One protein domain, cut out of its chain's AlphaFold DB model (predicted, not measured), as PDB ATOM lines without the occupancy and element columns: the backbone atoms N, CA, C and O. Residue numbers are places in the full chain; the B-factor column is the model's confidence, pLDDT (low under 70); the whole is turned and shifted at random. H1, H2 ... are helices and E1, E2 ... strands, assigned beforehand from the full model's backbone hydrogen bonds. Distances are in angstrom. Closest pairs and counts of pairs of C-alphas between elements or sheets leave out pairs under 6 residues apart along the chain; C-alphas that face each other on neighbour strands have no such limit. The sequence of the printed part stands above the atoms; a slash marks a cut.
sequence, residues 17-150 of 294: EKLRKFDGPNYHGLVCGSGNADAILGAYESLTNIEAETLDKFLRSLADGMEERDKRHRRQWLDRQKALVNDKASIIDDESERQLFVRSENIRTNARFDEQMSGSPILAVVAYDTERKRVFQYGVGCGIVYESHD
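What this domain is: This is residues 17 to 150 of the 294 residues of an uncharacterized protein of Candidatus Woesearchaeota archaeon (UniProt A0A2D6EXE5). What shape does this model have? A twisted sheet of five strands, E1 to E5, curls round the first part of the long helix H2, residues 55 to 70, and with the short helix H1 over the same face makes a head; H2 runs on beyond the head and H3 folds back beside it, a long helical hairpin that makes most of the length. What is it built of, and how large is it? The printed part has 134 residues, of mixed class, with named elements in the order E1 E2 H1 H2 H3 E3 E4 E5 and an antiparallel sheet in the order E1 - E2 - E3 - E4 - E5. It is loose, with a radius of gyration of the C-alphas of 20.3 A, and a rod spanning 70 by 29 by 24 A.

Where its parts are: Where are the strands? E1 is residues 19 to 24, beginning at C-alpha 19 at (-7.846, 0.433, -39.874), and E2 is residues 27 to 34, 22.8 A long. E3 is residues 122 to 129, 21.1 A, E4 residues 134 to 141, 22.5 A, and E5 residues 144 to 148, ending at C-alpha 148 at (5.763, 10.605, -32.854). Where are the helices? H1 is residues 37 to 47; H2 is residues 55 to 90, 52.5 A long, ending at C-alpha 90 at (-41.726, 32.054, -34.288). H3 is residues 95 to 117, 32.2 A long.

How they stand to each other: How is the sheet joined? E1 and E2, a hairpin, have N 22 and O 29 at 3.0 A, within hydrogen-bond range, and E2 and E3 have N 30 and O 126 at 2.8 A. E3, E4 and E5 form a meander, each strand the antiparallel neighbour of the one before, with N 125 and O 138 at 2.8 A and N 139 and O 146 at 2.9 A. What is on the sheet? H1 and H2 are on the same face, two layers with helices on one face of a sheet; H1 lies over E2 at a height over the sheet of 8.8 A. The closest C-alphas of H2 and E4 are those of Ala 63 and Gly 141, 5.8 A. How do the helices stand? H2 touches H1 with residues 62 to 70 alone, closest at the C-alphas of Ala 43 and Met 66, 6.1 A, at a steep tilt of 40 degrees, opposite ways. H2 touches H3 with residues 81 to 89 alone, closest at the C-alphas of Ala 89 and Arg 98, 5.7 A, at a shallow tilt of 24 degrees, opposite ways; H3 is not on the sheet. In H1, H2 and H3 every O i to N i+4 pair is within hydrogen-bond range.

The domain as a whole: How far does it reach? The two C-alphas farthest apart, those of Asp 94 and Lys 133, are 70.7 A apart. Are there cuts or long links? The printed part has no cut and no long link; H1 to H2 is short, with 7 residues between them. Where is confidence low? Residue 17, residues 36 to 39 and residues 118 to 120 have pLDDT under 70, while the mean of the printed part is 87.2.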
ATOM      1  N   GLU A  17     -14.716  -0.680 -40.134       65.94
ATOM      2  CA  GLU A  17     -13.286  -0.963 -40.224       65.94
ATOM      3  C   GLU A  17     -12.490   0.321 -39.934       65.94
ATOM      4  O   GLU A  17     -12.490   1.275 -40.715       65.94
ATOM      5  N   LYS A  18     -11.865   0.361 -38.754       74.69
ATOM      6  CA  LYS A  18     -11.112   1.508 -38.209       74.69
ATOM      7  C   LYS A  18      -9.630   1.503 -38.569       74.69
ATOM      8  O   LYS A  18      -8.878   2.318 -38.047       74.69
ATOM      9  N   LEU A  19      -9.207   0.549 -39.385       87.62
ATOM     10  CA  LEU A  19      -7.846   0.433 -39.874       87.62
ATOM     11  C   LEU A  19      -7.917   0.419 -41.394       87.62
ATOM     12  O   LEU A  19      -8.596  -0.422 -41.976       87.62
ATOM     13  N   ARG A  20      -7.246   1.367 -42.037       90.12
ATOM     14  CA  ARG A  20      -7.192   1.464 -43.495       90.12
ATOM     15  C   ARG A  20      -5.754   1.424 -43.960       90.12
ATOM     16  O   ARG A  20      -4.873   1.970 -43.304       90.12
ATOM     17  N   LYS A  21      -5.543   0.776 -45.099       92.19
ATOM     18  CA  LYS A  21      -4.287   0.822 -45.837       92.19
ATOM     19  C   LYS A  21      -4.313   1.993 -46.815       92.19
ATOM     20  O   LYS A  21      -5.374   2.314 -47.349       92.19
ATOM     21  N   PHE A  22      -3.159   2.604 -47.032       92.50
ATOM     22  CA  PHE A  22      -2.924   3.570 -48.096       92.50
ATOM     23  C   PHE A  22      -1.556   3.316 -48.727       92.50
ATOM     24  O   PHE A  22      -0.640   2.816 -48.068       92.50
ATOM     25  N   ASP A  23      -1.418   3.704 -49.987       92.31
ATOM     26  CA  ASP A  23      -0.189   3.569 -50.755       92.31
ATOM     27  C   ASP A  23      -0.040   4.801 -51.655       92.31
ATOM     28  O   ASP A  23      -1.025   5.365 -52.129       92.31
ATOM     29  N   GLY A  24       1.199   5.219 -51.870       91.88
ATOM     30  CA  GLY A  24       1.596   6.251 -52.817       91.88
ATOM     31  C   GLY A  24       2.877   5.838 -53.547       91.88
ATOM     32  O   GLY A  24       3.401   4.748 -53.313       91.88
ATOM     33  N   PRO A  25       3.419   6.691 -54.431       92.19
ATOM     34  CA  PRO A  25       4.595   6.343 -55.232       92.19
ATOM     35  C   PRO A  25       5.837   6.023 -54.390       92.19
ATOM     36  O   PRO A  25       6.593   5.113 -54.721       92.19
ATOM     37  N   ASN A  26       6.029   6.757 -53.288       94.94
ATOM     38  CA  ASN A  26       7.229   6.685 -52.448       94.94
ATOM     39  C   ASN A  26       6.927   6.351 -50.982       94.94
ATOM     40  O   ASN A  26       7.775   6.551 -50.113       94.94
ATOM     41  N   TYR A  27       5.717   5.883 -50.683       96.25
ATOM     42  CA  TYR A  27       5.322   5.545 -49.323       96.25
ATOM     43  C   TYR A  27       4.155   4.563 -49.311       96.25
ATOM     44  O   TYR A  27       3.342   4.523 -50.230       96.25
ATOM     45  N   HIS A  28       4.020   3.824 -48.220       96.62
ATOM     46  CA  HIS A  28       2.845   3.002 -47.941       96.62
ATOM     47  C   HIS A  28       2.633   2.911 -46.442       96.62
ATOM     48  O   HIS A  28       3.563   3.083 -45.654       96.62
ATOM     49  N   GLY A  29       1.407   2.642 -46.019       96.38
ATOM     50  CA  GLY A  29       1.131   2.636 -44.598       96.38
ATOM     51  C   GLY A  29      -0.269   2.223 -44.209       96.38
ATOM     52  O   GLY A  29      -1.086   1.758 -45.006       96.38
ATOM     53  N   LEU A  30      -0.512   2.386 -42.918       94.69
ATOM     54  CA  LEU A  30      -1.774   2.137 -42.259       94.69
ATOM     55  C   LEU A  30      -2.199   3.379 -41.490       94.69
ATOM     56  O   LEU A  30      -1.379   4.084 -40.903       94.69
ATOM     57  N   VAL A  31      -3.500   3.622 -41.457       92.44
ATOM     58  CA  VAL A  31      -4.107   4.701 -40.687       92.44
ATOM     59  C   VAL A  31      -5.246   4.156 -39.848       92.44
ATOM     60  O   VAL A  31      -6.094   3.403 -40.333       92.44
ATOM     61  N   CYS A  32      -5.270   4.543 -38.579       89.62
ATOM     62  CA  CYS A  32      -6.372   4.271 -37.674       89.62
ATOM     63  C   CYS A  32      -6.854   5.559 -37.014       89.62
ATOM     64  O   CYS A  32      -6.101   6.512 -36.848       89.62
ATOM     65  N   GLY A  33      -8.147   5.622 -36.713       85.81
ATOM     66  CA  GLY A  33      -8.798   6.855 -36.287       85.81
ATOM     67  C   GLY A  33      -9.537   6.708 -34.970       85.81
ATOM     68  O   GLY A  33     -10.126   5.664 -34.682       85.81
ATOM     69  N   SER A  34      -9.551   7.791 -34.198       80.88
ATOM     70  CA  SER A  34     -10.330   7.917 -32.975       80.88
ATOM     71  C   SER A  34     -11.163   9.195 -32.964       80.88
ATOM     72  O   SER A  34     -10.733  10.232 -33.464       80.88
ATOM     73  N   GLY A  35     -12.364   9.108 -32.395       73.62
ATOM     74  CA  GLY A  35     -13.356  10.181 -32.385       73.62
ATOM     75  C   GLY A  35     -14.686   9.739 -32.993       73.62
ATOM     76  O   GLY A  35     -15.016   8.550 -33.019       73.62
ATOM     77  N   ASN A  36     -15.471  10.707 -33.464       68.38
ATOM     78  CA  ASN A  36     -16.766  10.447 -34.091       68.38
ATOM     79  C   ASN A  36     -16.603   9.601 -35.372       68.38
ATOM     80  O   ASN A  36     -15.812   9.944 -36.251       68.38
ATOM     81  N   ALA A  37     -17.383   8.521 -35.492       67.38
ATOM     82  CA  ALA A  37     -17.376   7.621 -36.645       67.38
ATOM     83  C   ALA A  37     -17.550   8.358 -37.981       67.38
ATOM     84  O   ALA A  37     -16.818   8.076 -38.924       67.38
ATOM     85  N   ASP A  38     -18.444   9.346 -38.044       66.25
ATOM     86  CA  ASP A  38     -18.723  10.100 -39.273       66.25
ATOM     87  C   ASP A  38     -17.544  11.002 -39.679       66.25
ATOM     88  O   ASP A  38     -17.332  11.271 -40.866       66.25
ATOM     89  N   ALA A  39     -16.755  11.464 -38.704       68.75
ATOM     90  CA  ALA A  39     -15.541  12.234 -38.953       68.75
ATOM     91  C   ALA A  39     -14.403  11.329 -39.448       68.75
ATOM     92  O   ALA A  39     -13.733  11.667 -40.422       68.75
ATOM     93  N   ILE A  40     -14.238  10.149 -38.837       75.00
ATOM     94  CA  ILE A  40     -13.212   9.167 -39.218       75.00
ATOM     95  C   ILE A  40     -13.486   8.550 -40.592       75.00
ATOM     96  O   ILE A  40     -12.593   8.533 -41.433       75.00
ATOM     97  N   LEU A  41     -14.718   8.099 -40.849       73.50
ATOM     98  CA  LEU A  41     -15.123   7.595 -42.167       73.50
ATOM     99  C   LEU A  41     -14.893   8.646 -43.245       73.50
ATOM    100  O   LEU A  41     -14.413   8.343 -44.329       73.50
ATOM    101  N   GLY A  42     -15.155   9.896 -42.895       71.75
ATOM    102  CA  GLY A  42     -14.874  11.016 -43.753       71.75
ATOM    103  C   GLY A  42     -13.431  11.237 -44.124       71.75
ATOM    104  O   GLY A  42     -13.119  11.468 -45.286       71.75
ATOM    105  N   ALA A  43     -12.556  11.176 -43.128       72.88
ATOM    106  CA  ALA A  43     -11.132  11.249 -43.380       72.88
ATOM    107  C   ALA A  43     -10.670  10.062 -44.243       72.88
ATOM    108  O   ALA A  43      -9.803  10.229 -45.091       72.88
ATOM    109  N   TYR A  44     -11.292   8.886 -44.093       78.44
ATOM    110  CA  TYR A  44     -10.998   7.717 -44.926       78.44
ATOM    111  C   TYR A  44     -11.474   7.850 -46.372       78.44
ATOM    112  O   TYR A  44     -10.757   7.425 -47.270       78.44
ATOM    113  N   GLU A  45     -12.630   8.466 -46.613       76.12
ATOM    114  CA  GLU A  45     -13.079   8.830 -47.966       76.12
ATOM    115  C   GLU A  45     -12.099   9.800 -48.638       76.12
ATOM    116  O   GLU A  45     -11.895   9.747 -49.848       76.12
ATOM    117  N   SER A  46     -11.463  10.685 -47.866       71.44
ATOM    118  CA  SER A  46     -10.435  11.579 -48.397       71.44
ATOM    119  C   SER A  46      -9.157  10.834 -48.790       71.44
ATOM    120  O   SER A  46      -8.550  11.214 -49.785       71.44
ATOM    121  N   LEU A  47      -8.773   9.756 -48.090       77.94
ATOM    122  CA  LEU A  47      -7.551   8.989 -48.396       77.94
ATOM    123  C   LEU A  47      -7.504   8.499 -49.843       77.94
ATOM    124  O   LEU A  47      -6.444   8.529 -50.456       77.94
ATOM    125  N   THR A  48      -8.640   8.059 -50.393       70.56
ATOM    126  CA  THR A  48      -8.700   7.519 -51.760       70.56
ATOM    127  C   THR A  48      -8.518   8.585 -52.835       70.56
ATOM    128  O   THR A  48      -8.273   8.239 -53.983       70.56
ATOM    129  N   ASN A  49      -8.655   9.865 -52.476       76.75
ATOM    130  CA  ASN A  49      -8.591  10.995 -53.401       76.75
ATOM    131  C   ASN A  49      -7.309  11.829 -53.235       76.75
ATOM    132  O   ASN A  49      -7.136  12.821 -53.939       76.75
ATOM    133  N   ILE A  50      -6.429  11.478 -52.289       84.94
ATOM    134  CA  ILE A  50      -5.159  12.183 -52.095       84.94
ATOM    135  C   ILE A  50      -4.116  11.579 -53.031       84.94
ATOM    136  O   ILE A  50      -3.542  10.527 -52.758       84.94
ATOM    137  N   GLU A  51      -3.825  12.296 -54.111       84.44
ATOM    138  CA  GLU A  51      -2.679  12.021 -54.972       84.44
ATOM    139  C   GLU A  51      -1.485  12.852 -54.491       84.44
ATOM    140  O   GLU A  51      -1.378  14.051 -54.759       84.44
ATOM    141  N   ALA A  52      -0.588  12.225 -53.731       90.81
ATOM    142  CA  ALA A  52       0.623  12.861 -53.232       90.81
ATOM    143  C   ALA A  52       1.859  12.024 -53.573       90.81
ATOM    144  O   ALA A  52       1.878  10.808 -53.435       90.81
ATOM    145  N   GLU A  53       2.914  12.699 -54.018       92.12
ATOM    146  CA  GLU A  53       4.183  12.067 -54.397       92.12
ATOM    147  C   GLU A  53       5.033  11.676 -53.179       92.12
ATOM    148  O   GLU A  53       5.755  10.680 -53.213       92.12
ATOM    149  N   THR A  54       4.942  12.456 -52.097       95.19
ATOM    150  CA  THR A  54       5.727  12.272 -50.871       95.19
ATOM    151  C   THR A  54       4.823  12.101 -49.658       95.19
ATOM    152  O   THR A  54       3.707  12.633 -49.619       95.19
ATOM    153  N   LEU A  55       5.335  11.408 -48.638       95.31
ATOM    154  CA  LEU A  55       4.610  11.171 -47.392       95.31
ATOM    155  C   LEU A  55       4.230  12.487 -46.693       95.31
ATOM    156  O   LEU A  55       3.100  12.646 -46.246       95.31
ATOM    157  N   ASP A  56       5.130  13.471 -46.665       95.44
ATOM    158  CA  ASP A  56       4.854  14.774 -46.045       95.44
ATOM    159  C   ASP A  56       3.700  15.519 -46.742       95.44
ATOM    160  O   ASP A  56       2.861  16.125 -46.072       95.44
ATOM    161  N   LYS A  57       3.631  15.470 -48.084       94.62
ATOM    162  CA  LYS A  57       2.518  16.061 -48.848       94.62
ATOM    163  C   LYS A  57       1.213  15.327 -48.542       94.62
ATOM    164  O   LYS A  57       0.203  15.978 -48.301       94.62
ATOM    165  N   PHE A  58       1.249  13.996 -48.492       94.56
ATOM    166  CA  PHE A  58       0.094  13.176 -48.132       94.56
ATOM    167  C   PHE A  58      -0.461  13.532 -46.747       94.56
ATOM    168  O   PHE A  58      -1.656  13.785 -46.609       94.56
ATOM    169  N   LEU A  59       0.406  13.609 -45.733       94.62
ATOM    170  CA  LEU A  59       0.016  13.923 -44.356       94.62
ATOM    171  C   LEU A  59      -0.600  15.320 -44.233       94.62
ATOM    172  O   LEU A  59      -1.588  15.489 -43.522       94.62
ATOM    173  N   ARG A  60      -0.045  16.314 -44.942       93.69
ATOM    174  CA  ARG A  60      -0.600  17.675 -44.975       93.69
ATOM    175  C   ARG A  60      -1.964  17.713 -45.653       93.69
ATOM    176  O   ARG A  60      -2.903  18.213 -45.052       93.69
ATOM    177  N   SER A  61      -2.104  17.097 -46.828       92.19
ATOM    178  CA  SER A  61      -3.397  17.001 -47.516       92.19
ATOM    179  C   SER A  61      -4.457  16.305 -46.657       92.19
ATOM    180  O   SER A  61      -5.622  16.700 -46.661       92.19
ATOM    181  N   LEU A  62      -4.061  15.286 -45.886       91.00
ATOM    182  CA  LEU A  62      -4.946  14.618 -44.936       91.00
ATOM    183  C   LEU A  62      -5.367  15.556 -43.792       91.00
ATOM    184  O   LEU A  62      -6.554  15.620 -43.471       91.00
ATOM    185  N   ALA A  63      -4.428  16.305 -43.209       90.81
ATOM    186  CA  ALA A  63      -4.703  17.276 -42.148       90.81
ATOM    187  C   ALA A  63      -5.617  18.420 -42.618       90.81
ATOM    188  O   ALA A  63      -6.565  18.776 -41.911       90.81
ATOM    189  N   ASP A  64      -5.367  18.948 -43.817       88.88
ATOM    190  CA  ASP A  64      -6.159  20.009 -44.444       88.88
ATOM    191  C   ASP A  64      -7.582  19.509 -44.735       88.88
ATOM    192  O   ASP A  64      -8.565  20.151 -44.362       88.88
ATOM    193  N   GLY A  65      -7.718  18.302 -45.296       87.06
ATOM    194  CA  GLY A  65      -9.020  17.673 -45.530       87.06
ATOM    195  C   GLY A  65      -9.818  17.445 -44.240       87.06
ATOM    196  O   GLY A  65     -11.033  17.667 -44.202       87.06
ATOM    197  N   MET A  66      -9.144  17.056 -43.152       85.69
ATOM    198  CA  MET A  66      -9.763  16.955 -41.828       85.69
ATOM    199  C   MET A  66     -10.211  18.319 -41.292       85.69
ATOM    200  O   MET A  66     -11.300  18.419 -40.726       85.69
ATOM    201  N   GLU A  67      -9.406  19.369 -41.472       86.75
ATOM    202  CA  GLU A  67      -9.747  20.731 -41.051       86.75
ATOM    203  C   GLU A  67     -10.959  21.278 -41.819       86.75
ATOM    204  O   GLU A  67     -11.894  21.814 -41.222       86.75
ATOM    205  N   GLU A  68     -10.988  21.110 -43.141       86.25
ATOM    206  CA  GLU A  68     -12.113  21.533 -43.976       86.25
ATOM    207  C   GLU A  68     -13.412  20.827 -43.588       86.25
ATOM    208  O   GLU A  68     -14.478  21.455 -43.514       86.25
ATOM    209  N   ARG A  69     -13.338  19.517 -43.320       81.31
ATOM    210  CA  ARG A  69     -14.498  18.735 -42.889       81.31
ATOM    211  C   ARG A  69     -14.981  19.175 -41.513       81.31
ATOM    212  O   ARG A  69     -16.189  19.340 -41.342       81.31
ATOM    213  N   ASP A  70     -14.073  19.421 -40.572       82.00
ATOM    214  CA  ASP A  70     -14.410  19.930 -39.241       82.00
ATOM    215  C   ASP A  70     -15.087  21.309 -39.325       82.00
ATOM    216  O   ASP A  70     -16.187  21.502 -38.799       82.00
ATOM    217  N   LYS A  71     -14.526  22.244 -40.107       84.81
ATOM    218  CA  LYS A  71     -15.133  23.563 -40.379       84.81
ATOM    219  C   LYS A  71     -16.537  23.438 -40.975       84.81
ATOM    220  O   LYS A  71     -17.457  24.149 -40.557       84.81
ATOM    221  N   ARG A  72     -16.728  22.534 -41.943       85.62
ATOM    222  CA  ARG A  72     -18.033  22.282 -42.576       85.62
ATOM    223  C   ARG A  72     -19.036  21.693 -41.585       85.62
ATOM    224  O   ARG A  72     -20.177  22.147 -41.550       85.62
ATOM    225  N   HIS A  73     -18.614  20.725 -40.774       81.25
ATOM    226  CA  HIS A  73     -19.456  20.088 -39.763       81.25
ATOM    227  C   HIS A  73     -19.917  21.090 -38.699       81.25
ATOM    228  O   HIS A  73     -21.114  21.178 -38.422       81.25
ATOM    229  N   ARG A  74     -18.996  21.913 -38.177       84.69
ATOM    230  CA  ARG A  74     -19.309  22.995 -37.229       84.69
ATOM    231  C   ARG A  74     -20.350  23.956 -37.790       84.69
ATOM    232  O   ARG A  74     -21.332  24.252 -37.114       84.69
ATOM    233  N   ARG A  75     -20.172  24.400 -39.039       88.31
ATOM    234  CA  ARG A  75     -21.122  25.303 -39.707       88.31
ATOM    235  C   ARG A  75     -22.505  24.666 -39.842       88.31
ATOM    236  O   ARG A  75     -23.485  25.259 -39.414       88.31
ATOM    237  N   GLN A  76     -22.575  23.434 -40.348       86.38
ATOM    238  CA  GLN A  76     -23.842  22.709 -40.498       86.38
ATOM    239  C   GLN A  76     -24.565  22.504 -39.163       86.38
ATOM    240  O   GLN A  76     -25.791  22.584 -39.112       86.38
ATOM    241  N   TRP A  77     -23.829  22.220 -38.087       87.12
ATOM    242  CA  TRP A  77     -24.419  22.072 -36.761       87.12
ATOM    243  C   TRP A  77     -25.011  23.396 -36.267       87.12
ATOM    244  O   TRP A  77     -26.172  23.422 -35.862       87.12
ATOM    245  N   LEU A  78     -24.255  24.496 -36.371       88.06
ATOM    246  CA  LEU A  78     -24.712  25.829 -35.963       88.06
ATOM    247  C   LEU A  78     -25.927  26.290 -36.778       88.06
ATOM    248  O   LEU A  78     -26.893  26.781 -36.197       88.06
ATOM    249  N   ASP A  79     -25.923  26.069 -38.094       90.31
ATOM    250  CA  ASP A  79     -27.049  26.410 -38.971       90.31
ATOM    251  C   ASP A  79     -28.317  25.630 -38.589       90.31
ATOM    252  O   ASP A  79     -29.403  26.208 -38.510       90.31
ATOM    253  N   ARG A  80     -28.184  24.332 -38.273       89.06
ATOM    254  CA  ARG A  80     -29.305  23.501 -37.799       89.06
ATOM    255  C   ARG A  80     -29.853  23.987 -36.460       89.06
ATOM    256  O   ARG A  80     -31.067  24.080 -36.313       89.06
ATOM    257  N   GLN A  81     -28.990  24.300 -35.492       90.94
ATOM    258  CA  GLN A  81     -29.453  24.804 -34.195       90.94
ATOM    259  C   GLN A  81     -30.114  26.176 -34.332       90.94
ATOM    260  O   GLN A  81     -31.174  26.401 -33.755       90.94
ATOM    261  N   LYS A  82     -29.556  27.065 -35.159       90.19
ATOM    262  CA  LYS A  82     -30.156  28.369 -35.452       90.19
ATOM    263  C   LYS A  82     -31.554  28.232 -36.059       90.19
ATOM    264  O   LYS A  82     -32.459  28.941 -35.632       90.19
ATOM    265  N   ALA A  83     -31.743  27.316 -37.012       91.38
ATOM    266  CA  ALA A  83     -33.060  27.033 -37.582       91.38
ATOM    267  C   ALA A  83     -34.050  26.551 -36.506       91.38
ATOM    268  O   ALA A  83     -35.128  27.118 -36.379       91.38
ATOM    269  N   LEU A  84     -33.645  25.601 -35.653       91.56
ATOM    270  CA  LEU A  84     -34.488  25.093 -34.562       91.56
ATOM    271  C   LEU A  84     -34.891  26.177 -33.552       91.56
ATOM    272  O   LEU A  84     -36.029  26.184 -33.079       91.56
ATOM    273  N   VAL A  85     -33.970  27.076 -33.197       92.38
ATOM    274  CA  VAL A  85     -34.265  28.202 -32.297       92.38
ATOM    275  C   VAL A  85     -35.229  29.179 -32.964       92.38
ATOM    276  O   VAL A  85     -36.193  29.593 -32.323       92.38
ATOM    277  N   ASN A  86     -35.020  29.509 -34.240       91.25
ATOM    278  CA  ASN A  86     -35.899  30.408 -34.988       91.25
ATOM    279  C   ASN A  86     -37.318  29.843 -35.129       91.25
ATOM    280  O   ASN A  86     -38.282  30.563 -34.874       91.25
ATOM    281  N   ASP A  87     -37.451  28.559 -35.464       93.62
ATOM    282  CA  ASP A  87     -38.752  27.903 -35.607       93.62
ATOM    283  C   ASP A  87     -39.527  27.942 -34.282       93.62
ATOM    284  O   ASP A  87     -40.703  28.302 -34.252       93.62
ATOM    285  N   LYS A  88     -38.857  27.671 -33.154       93.38
ATOM    286  CA  LYS A  88     -39.473  27.760 -31.821       93.38
ATOM    287  C   LYS A  88     -39.751  29.194 -31.372       93.38
ATOM    288  O   LYS A  88     -40.726  29.425 -30.672       93.38
ATOM    289  N   ALA A  89     -38.920  30.157 -31.754       93.81
ATOM    290  CA  ALA A  89     -39.161  31.561 -31.440       93.81
ATOM    291  C   ALA A  89     -40.368  32.118 -32.214       93.81
ATOM    292  O   ALA A  89     -41.065  32.995 -31.709       93.81
ATOM    293  N   SER A  90     -40.638  31.591 -33.416       93.00
ATOM    294  CA  SER A  90     -41.726  32.054 -34.288       93.00
ATOM    295  C   SER A  90     -43.133  31.795 -33.738       93.00
ATOM    296  O   SER A  90     -44.065  32.488 -34.130       93.00
ATOM    297  N   ILE A  91     -43.277  30.838 -32.815       94.81
ATOM    298  CA  ILE A  91     -44.551  30.497 -32.164       94.81
ATOM    299  C   ILE A  91     -44.776  31.245 -30.838       94.81
ATOM    300  O   ILE A  91     -45.799  31.038 -30.193       94.81
ATOM    301  N   ILE A  92     -43.813  32.062 -30.395       93.75
ATOM    302  CA  ILE A  92     -43.933  32.874 -29.178       93.75
ATOM    303  C   ILE A  92     -44.486  34.236 -29.583       93.75
ATOM    304  O   ILE A  92     -43.797  34.985 -30.277       93.75
ATOM    305  N   ASP A  93     -45.704  34.558 -29.157       92.94
ATOM    306  CA  ASP A  93     -46.396  35.791 -29.554       92.94
ATOM    307  C   ASP A  93     -45.844  37.044 -28.854       92.94
ATOM    308  O   ASP A  93     -45.733  38.098 -29.482       92.94
ATOM    309  N   ASP A  94     -45.456  36.931 -27.579       96.75
ATOM    310  CA  ASP A  94     -44.899  38.044 -26.806       96.75
ATOM    311  C   ASP A  94     -43.423  38.300 -27.152       96.75
ATOM    312  O   ASP A  94     -42.571  37.413 -27.069       96.75
ATOM    313  N   GLU A  95     -43.100  39.541 -27.518       92.88
ATOM    314  CA  GLU A  95     -41.746  39.907 -27.948       92.88
ATOM    315  C   GLU A  95     -40.726  39.836 -26.800       92.88
ATOM    316  O   GLU A  95     -39.574  39.460 -27.019       92.88
ATOM    317  N   SER A  96     -41.123  40.152 -25.563       93.81
ATOM    318  CA  SER A  96     -40.213  40.098 -24.416       93.81
ATOM    319  C   SER A  96     -39.865  38.652 -24.044       93.81
ATOM    320  O   SER A  96     -38.691  38.331 -23.824       93.81
ATOM    321  N   GLU A  97     -40.849  37.752 -24.082       93.50
ATOM    322  CA  GLU A  97     -40.661  36.314 -23.890       93.50
ATOM    323  C   GLU A  97     -39.847  35.696 -25.031       93.50
ATOM    324  O   GLU A  97     -38.946  34.892 -24.779       93.50
ATOM    325  N   ARG A  98     -40.086  36.118 -26.279       94.44
ATOM    326  CA  ARG A  98     -39.329  35.665 -27.454       94.44
ATOM    327  C   ARG A  98     -37.844  36.012 -27.338       94.44
ATOM    328  O   ARG A  98     -36.991  35.149 -27.556       94.44
ATOM    329  N   GLN A  99     -37.516  37.245 -26.952       94.56
ATOM    330  CA  GLN A  99     -36.126  37.677 -26.761       94.56
ATOM    331  C   GLN A  99     -35.440  36.920 -25.613       94.56
ATOM    332  O   GLN A  99     -34.283  36.499 -25.742       94.56
ATOM    333  N   LEU A 100     -36.150  36.686 -24.503       93.88
ATOM    334  CA  LEU A 100     -35.650  35.877 -23.387       93.88
ATOM    335  C   LEU A 100     -35.400  34.422 -23.806       93.88
ATOM    336  O   LEU A 100     -34.351  33.858 -23.473       93.88
ATOM    337  N   PHE A 101     -36.318  33.836 -24.576       94.75
ATOM    338  CA  PHE A 101     -36.191  32.489 -25.120       94.75
ATOM    339  C   PHE A 101     -34.958  32.356 -26.019       94.75
ATOM    340  O   PHE A 101     -34.105  31.505 -25.759       94.75
ATOM    341  N   VAL A 102     -34.808  33.231 -27.022       92.62
ATOM    342  CA  VAL A 102     -33.662  33.210 -27.949       92.62
ATOM    343  C   VAL A 102     -32.344  33.339 -27.187       92.62
ATOM    344  O   VAL A 102     -31.396  32.594 -27.444       92.62
ATOM    345  N   ARG A 103     -32.275  34.242 -26.200       92.50
ATOM    346  CA  ARG A 103     -31.077  34.408 -25.367       92.50
ATOM    347  C   ARG A 103     -30.745  33.137 -24.581       92.50
ATOM    348  O   ARG A 103     -29.585  32.727 -24.565       92.50
ATOM    349  N   SER A 104     -31.738  32.519 -23.944       92.56
ATOM    350  CA  SER A 104     -31.563  31.272 -23.189       92.56
ATOM    351  C   SER A 104     -31.106  30.120 -24.090       92.56
ATOM    352  O   SER A 104     -30.160  29.405 -23.754       92.56
ATOM    353  N   GLU A 105     -31.739  29.946 -25.251       91.88
ATOM    354  CA  GLU A 105     -31.390  28.867 -26.174       91.88
ATOM    355  C   GLU A 105     -30.017  29.070 -26.818       91.88
ATOM    356  O   GLU A 105     -29.293  28.094 -26.989       91.88
ATOM    357  N   ASN A 106     -29.590  30.307 -27.086       88.62
ATOM    358  CA  ASN A 106     -28.225  30.580 -27.547       88.62
ATOM    359  C   ASN A 106     -27.175  30.173 -26.503       88.62
ATOM    360  O   ASN A 106     -26.177  29.541 -26.849       88.62
ATOM    361  N   ILE A 107     -27.408  30.472 -25.218       88.62
ATOM    362  CA  ILE A 107     -26.507  30.055 -24.129       88.62
ATOM    363  C   ILE A 107     -26.425  28.523 -24.058       88.62
ATOM    364  O   ILE A 107     -25.331  27.962 -24.014       88.62
ATOM    365  N   ARG A 108     -27.573  27.834 -24.101       88.38
ATOM    366  CA  ARG A 108     -27.634  26.360 -24.087       88.38
ATOM    367  C   ARG A 108     -26.982  25.737 -25.319       88.38
ATOM    368  O   ARG A 108     -26.304  24.721 -25.203       88.38
ATOM    369  N   THR A 109     -27.183  26.342 -26.485       88.19
ATOM    370  CA  THR A 109     -26.604  25.893 -27.754       88.19
ATOM    371  C   THR A 109     -25.087  26.003 -27.717       88.19
ATOM    372  O   THR A 109     -24.419  25.045 -28.079       88.19
ATOM    373  N   ASN A 110     -24.532  27.102 -27.204       84.69
ATOM    374  CA  ASN A 110     -23.081  27.242 -27.067       84.69
ATOM    375  C   ASN A 110     -22.493  26.199 -26.105       84.69
ATOM    376  O   ASN A 110     -21.513  25.549 -26.450       84.69
ATOM    377  N   ALA A 111     -23.137  25.949 -24.960       83.56
ATOM    378  CA  ALA A 111     -22.687  24.907 -24.032       83.56
ATOM    379  C   ALA A 111     -22.695  23.505 -24.676       83.56
ATOM    380  O   ALA A 111     -21.745  22.740 -24.527       83.56
ATOM    381  N   ARG A 112     -23.744  23.181 -25.446       83.56
ATOM    382  CA  ARG A 112     -23.823  21.923 -26.209       83.56
ATOM    383  C   ARG A 112     -22.818  21.864 -27.354       83.56
ATOM    384  O   ARG A 112     -22.364  20.778 -27.690       83.56
ATOM    385  N   PHE A 113     -22.493  22.996 -27.975       82.44
ATOM    386  CA  PHE A 113     -21.483  23.061 -29.025       82.44
ATOM    387  C   PHE A 113     -20.113  22.686 -28.469       82.44
ATOM    388  O   PHE A 113     -19.439  21.849 -29.060       82.44
ATOM    389  N   ASP A 114     -19.734  23.233 -27.314       73.62
ATOM    390  CA  ASP A 114     -18.463  22.905 -26.666       73.62
ATOM    391  C   ASP A 114     -18.384  21.415 -26.304       73.62
ATOM    392  O   ASP A 114     -17.378  20.765 -26.584       73.62
ATOM    393  N   GLU A 115     -19.470  20.840 -25.778       73.56
ATOM    394  CA  GLU A 115     -19.573  19.402 -25.492       73.56
ATOM    395  C   GLU A 115     -19.507  18.539 -26.768       73.56
ATOM    396  O   GLU A 115     -18.830  17.514 -26.808       73.56
ATOM    397  N   GLN A 116     -20.169  18.963 -27.848       71.69
ATOM    398  CA  GLN A 116     -20.143  18.271 -29.138       71.69
ATOM    399  C   GLN A 116     -18.748  18.331 -29.791       71.69
ATOM    400  O   GLN A 116     -18.350  17.395 -30.488       71.69
ATOM    401  N   MET A 117     -18.013  19.430 -29.587       70.50
ATOM    402  CA  MET A 117     -16.725  19.710 -30.232       70.50
ATOM    403  C   MET A 117     -15.510  19.305 -29.389       70.50
ATOM    404  O   MET A 117     -14.389  19.358 -29.894       70.50
ATOM    405  N   SER A 118     -15.698  18.830 -28.154       60.56
ATOM    406  CA  SER A 118     -14.607  18.401 -27.264       60.56
ATOM    407  C   SER A 118     -13.899  17.106 -27.703       60.56
ATOM    408  O   SER A 118     -13.031  16.606 -26.990       60.56
ATOM    409  N   GLY A 119     -14.258  16.535 -28.858       64.00
ATOM    410  CA  GLY A 119     -13.725  15.277 -29.385       64.00
ATOM    411  C   GLY A 119     -13.225  15.391 -30.822       64.00
ATOM    412  O   GLY A 119     -13.716  14.666 -31.691       64.00
ATOM    413  N   SER A 120     -12.278  16.300 -31.081       68.25
ATOM    414  CA  SER A 120     -11.666  16.433 -32.409       68.25
ATOM    415  C   SER A 120     -11.114  15.086 -32.890       68.25
ATOM    416  O   SER A 120     -10.445  14.390 -32.120       68.25
ATOM    417  N   PRO A 121     -11.398  14.691 -34.142       77.06
ATOM    418  CA  PRO A 121     -10.892  13.441 -34.678       77.06
ATOM    419  C   PRO A 121      -9.365  13.483 -34.724       77.06
ATOM    420  O   PRO A 121      -8.773  14.463 -35.175       77.06
ATOM    421  N   ILE A 122      -8.741  12.398 -34.279       85.94
ATOM    422  CA  ILE A 122      -7.298  12.193 -34.392       85.94
ATOM    423  C   ILE A 122      -7.083  10.905 -35.169       85.94
ATOM    424  O   ILE A 122      -7.688   9.871 -34.869       85.94
ATOM    425  N   LEU A 123      -6.210  10.972 -36.165       89.00
ATOM    426  CA  LEU A 123      -5.695   9.813 -36.869       89.00
ATOM    427  C   LEU A 123      -4.290   9.508 -36.369       89.00
ATOM    428  O   LEU A 123      -3.467  10.409 -36.236       89.00
ATOM    429  N   ALA A 124      -4.009   8.235 -36.134       91.81
ATOM    430  CA  ALA A 124      -2.655   7.726 -36.044       91.81
ATOM    431  C   ALA A 124      -2.296   7.109 -37.398       91.81
ATOM    432  O   ALA A 124      -3.018   6.256 -37.920       91.81
ATOM    433  N   VAL A 125      -1.189   7.563 -37.971       93.75
ATOM    434  CA  VAL A 125      -0.664   7.115 -39.259       93.75
ATOM    435  C   VAL A 125       0.676   6.439 -39.013       93.75
ATOM    436  O   VAL A 125       1.567   7.032 -38.414       93.75
ATOM    437  N   VAL A 126       0.832   5.209 -39.490       94.94
ATOM    438  CA  VAL A 126       2.111   4.493 -39.506       94.94
ATOM    439  C   VAL A 126       2.471   4.240 -40.958       94.94
ATOM    440  O   VAL A 126       1.696   3.615 -41.677       94.94
ATOM    441  N   ALA A 127       3.619   4.733 -41.404       96.38
ATOM    442  CA  ALA A 127       3.994   4.704 -42.813       96.38
ATOM    443  C   ALA A 127       5.467   4.362 -42.991       96.38
ATOM    444  O   ALA A 127       6.307   4.862 -42.251       96.38
ATOM    445  N   TYR A 128       5.785   3.552 -43.992       97.31
ATOM    446  CA  TYR A 128       7.139   3.430 -44.500       97.31
ATOM    447  C   TYR A 128       7.352   4.473 -45.593       97.31
ATOM    448  O   TYR A 128       6.554   4.575 -46.524       97.31
ATOM    449  N   ASP A 129       8.424   5.243 -45.462       97.25
ATOM    450  CA  ASP A 129       8.879   6.196 -46.470       97.25
ATOM    451  C   ASP A 129      10.050   5.568 -47.234       97.25
ATOM    452  O   ASP A 129      11.087   5.240 -46.646       97.25
ATOM    453  N   THR A 130       9.883   5.380 -48.543       95.25
ATOM    454  CA  THR A 130      10.868   4.728 -49.412       95.25
ATOM    455  C   THR A 130      12.118   5.580 -49.608       95.25
ATOM    456  O   THR A 130      13.220   5.032 -49.703       95.25
ATOM    457  N   GLU A 131      11.984   6.907 -49.622       93.94
ATOM    458  CA  GLU A 131      13.115   7.827 -49.772       93.94
ATOM    459  C   GLU A 131      13.964   7.837 -48.499       93.94
ATOM    460  O   GLU A 131      15.193   7.731 -48.552       93.94
ATOM    461  N   ARG A 132      13.301   7.896 -47.338       94.69
ATOM    462  CA  ARG A 132      13.952   7.921 -46.018       94.69
ATOM    463  C   ARG A 132      14.291   6.527 -45.475       94.69
ATOM    464  O   ARG A 132      15.007   6.422 -44.479       94.69
ATOM    465  N   LYS A 133      13.809   5.465 -46.127       95.44
ATOM    466  CA  LYS A 133      14.050   4.040 -45.829       95.44
ATOM    467  C   LYS A 133      13.748   3.633 -44.388       95.44
ATOM    468  O   LYS A 133      14.477   2.834 -43.794       95.44
ATOM    469  N   ARG A 134      12.687   4.185 -43.802       93.75
ATOM    470  CA  ARG A 134      12.271   3.841 -42.438       93.75
ATOM    471  C   ARG A 134      10.769   3.988 -42.242       93.75
ATOM    472  O   ARG A 134      10.099   4.683 -43.002       93.75
ATOM    473  N   VAL A 135      10.273   3.349 -41.186       92.75
ATOM    474  CA  VAL A 135       8.900   3.523 -40.707       92.75
ATOM    475  C   VAL A 135       8.824   4.763 -39.820       92.75
ATOM    476  O   VAL A 135       9.682   4.982 -38.965       92.75
ATOM    477  N   PHE A 136       7.781   5.551 -40.022       94.06
ATOM    478  CA  PHE A 136       7.420   6.725 -39.250       94.06
ATOM    479  C   PHE A 136       6.042   6.544 -38.628       94.06
ATOM    480  O   PHE A 136       5.190   5.824 -39.156       94.06
ATOM    481  N   GLN A 137       5.823   7.239 -37.519       93.19
ATOM    482  CA  GLN A 137       4.536   7.318 -36.849       93.19
ATOM    483  C   GLN A 137       4.140   8.787 -36.756       93.19
ATOM    484  O   GLN A 137       4.935   9.615 -36.320       93.19
ATOM    485  N   TYR A 138       2.914   9.109 -37.144       93.81
ATOM    486  CA  TYR A 138       2.374  10.458 -37.087       93.81
ATOM    487  C   TYR A 138       1.032  10.459 -36.378       93.81
ATOM    488  O   TYR A 138       0.237   9.530 -36.527       93.81
ATOM    489  N   GLY A 139       0.758  11.530 -35.646       92.12
ATOM    490  CA  GLY A 139      -0.608  11.921 -35.353       92.12
ATOM    491  C   GLY A 139      -1.049  13.028 -36.300       92.12
ATOM    492  O   GLY A 139      -0.313  13.984 -36.549       92.12
ATOM    493  N   VAL A 140      -2.257  12.886 -36.833       90.94
ATOM    494  CA  VAL A 140      -2.876  13.849 -37.742       90.94
ATOM    495  C   VAL A 140      -4.209  14.289 -37.151       90.94
ATOM    496  O   VAL A 140      -5.083  13.469 -36.869       90.94
ATOM    497  N   GLY A 141      -4.344  15.592 -36.933       87.12
ATOM    498  CA  GLY A 141      -5.570  16.253 -36.498       87.12
ATOM    499  C   GLY A 141      -5.978  17.346 -37.484       87.12
ATOM    500  O   GLY A 141      -5.367  17.511 -38.537       87.12
ATOM    501  N   CYS A 142      -7.007  18.119 -37.136       84.75
ATOM    502  CA  CYS A 142      -7.509  19.226 -37.955       84.75
ATOM    503  C   CYS A 142      -6.423  20.297 -38.184       84.75
ATOM    504  O   CYS A 142      -6.190  21.131 -37.311       84.75
ATOM    505  N   GLY A 143      -5.757  20.257 -39.344       83.94
ATOM    506  CA  GLY A 143      -4.692  21.192 -39.731       83.94
ATOM    507  C   GLY A 143      -3.350  20.978 -39.020       83.94
ATOM    508  O   GLY A 143      -2.453  21.811 -39.135       83.94
ATOM    509  N   ILE A 144      -3.192  19.885 -38.265       88.94
ATOM    510  CA  ILE A 144      -1.976  19.605 -37.492       88.94
ATOM    511  C   ILE A 144      -1.446  18.224 -37.853       88.94
ATOM    512  O   ILE A 144      -2.171  17.232 -37.798       88.94
ATOM    513  N   VAL A 145      -0.149  18.165 -38.144       93.06
ATOM    514  CA  VAL A 145       0.620  16.928 -38.283       93.06
ATOM    515  C   VAL A 145       1.752  16.975 -37.268       93.06
ATOM    516  O   VAL A 145       2.486  17.962 -37.214       93.06
ATOM    517  N   TYR A 146       1.916  15.916 -36.483       92.12
ATOM    518  CA  TYR A 146       3.069  15.753 -35.603       92.12
ATOM    519  C   TYR A 146       3.676  14.363 -35.775       92.12
ATOM    520  O   TYR A 146       2.958  13.368 -35.856       92.12
ATOM    521  N   GLU A 147       5.003  14.293 -35.849       94.06
ATOM    522  CA  GLU A 147       5.737  13.027 -35.819       94.06
ATOM    523  C   GLU A 147       5.848  12.545 -34.369       94.06
ATOM    524  O   GLU A 147       6.207  13.313 -33.477       94.06
ATOM    525  N   SER A 148       5.530  11.275 -34.130       89.31
ATOM    526  CA  SER A 148       5.763  10.605 -32.854       89.31
ATOM    527  C   SER A 148       7.084   9.855 -32.920       89.31
ATOM    528  O   SER A 148       7.273   8.983 -33.769       89.31
ATOM    529  N   HIS A 149       7.981  10.159 -31.986       84.06
ATOM    530  CA  HIS A 149       9.223   9.407 -31.795       84.06
ATOM    531  C   HIS A 149       9.099   8.326 -30.717       84.06
ATOM    532  O   HIS A 149      10.001   7.501 -30.571       84.06
ATOM    533  N   ASP A 150       7.987   8.311 -29.980       81.25
ATOM    534  CA  ASP A 150       7.724   7.280 -28.989       81.25
ATOM    535  C   ASP A 150       7.404   5.943 -29.675       81.25
ATOM    536  O   ASP A 150       6.703   5.916 -30.690       81.25
TER     537      ASP A 150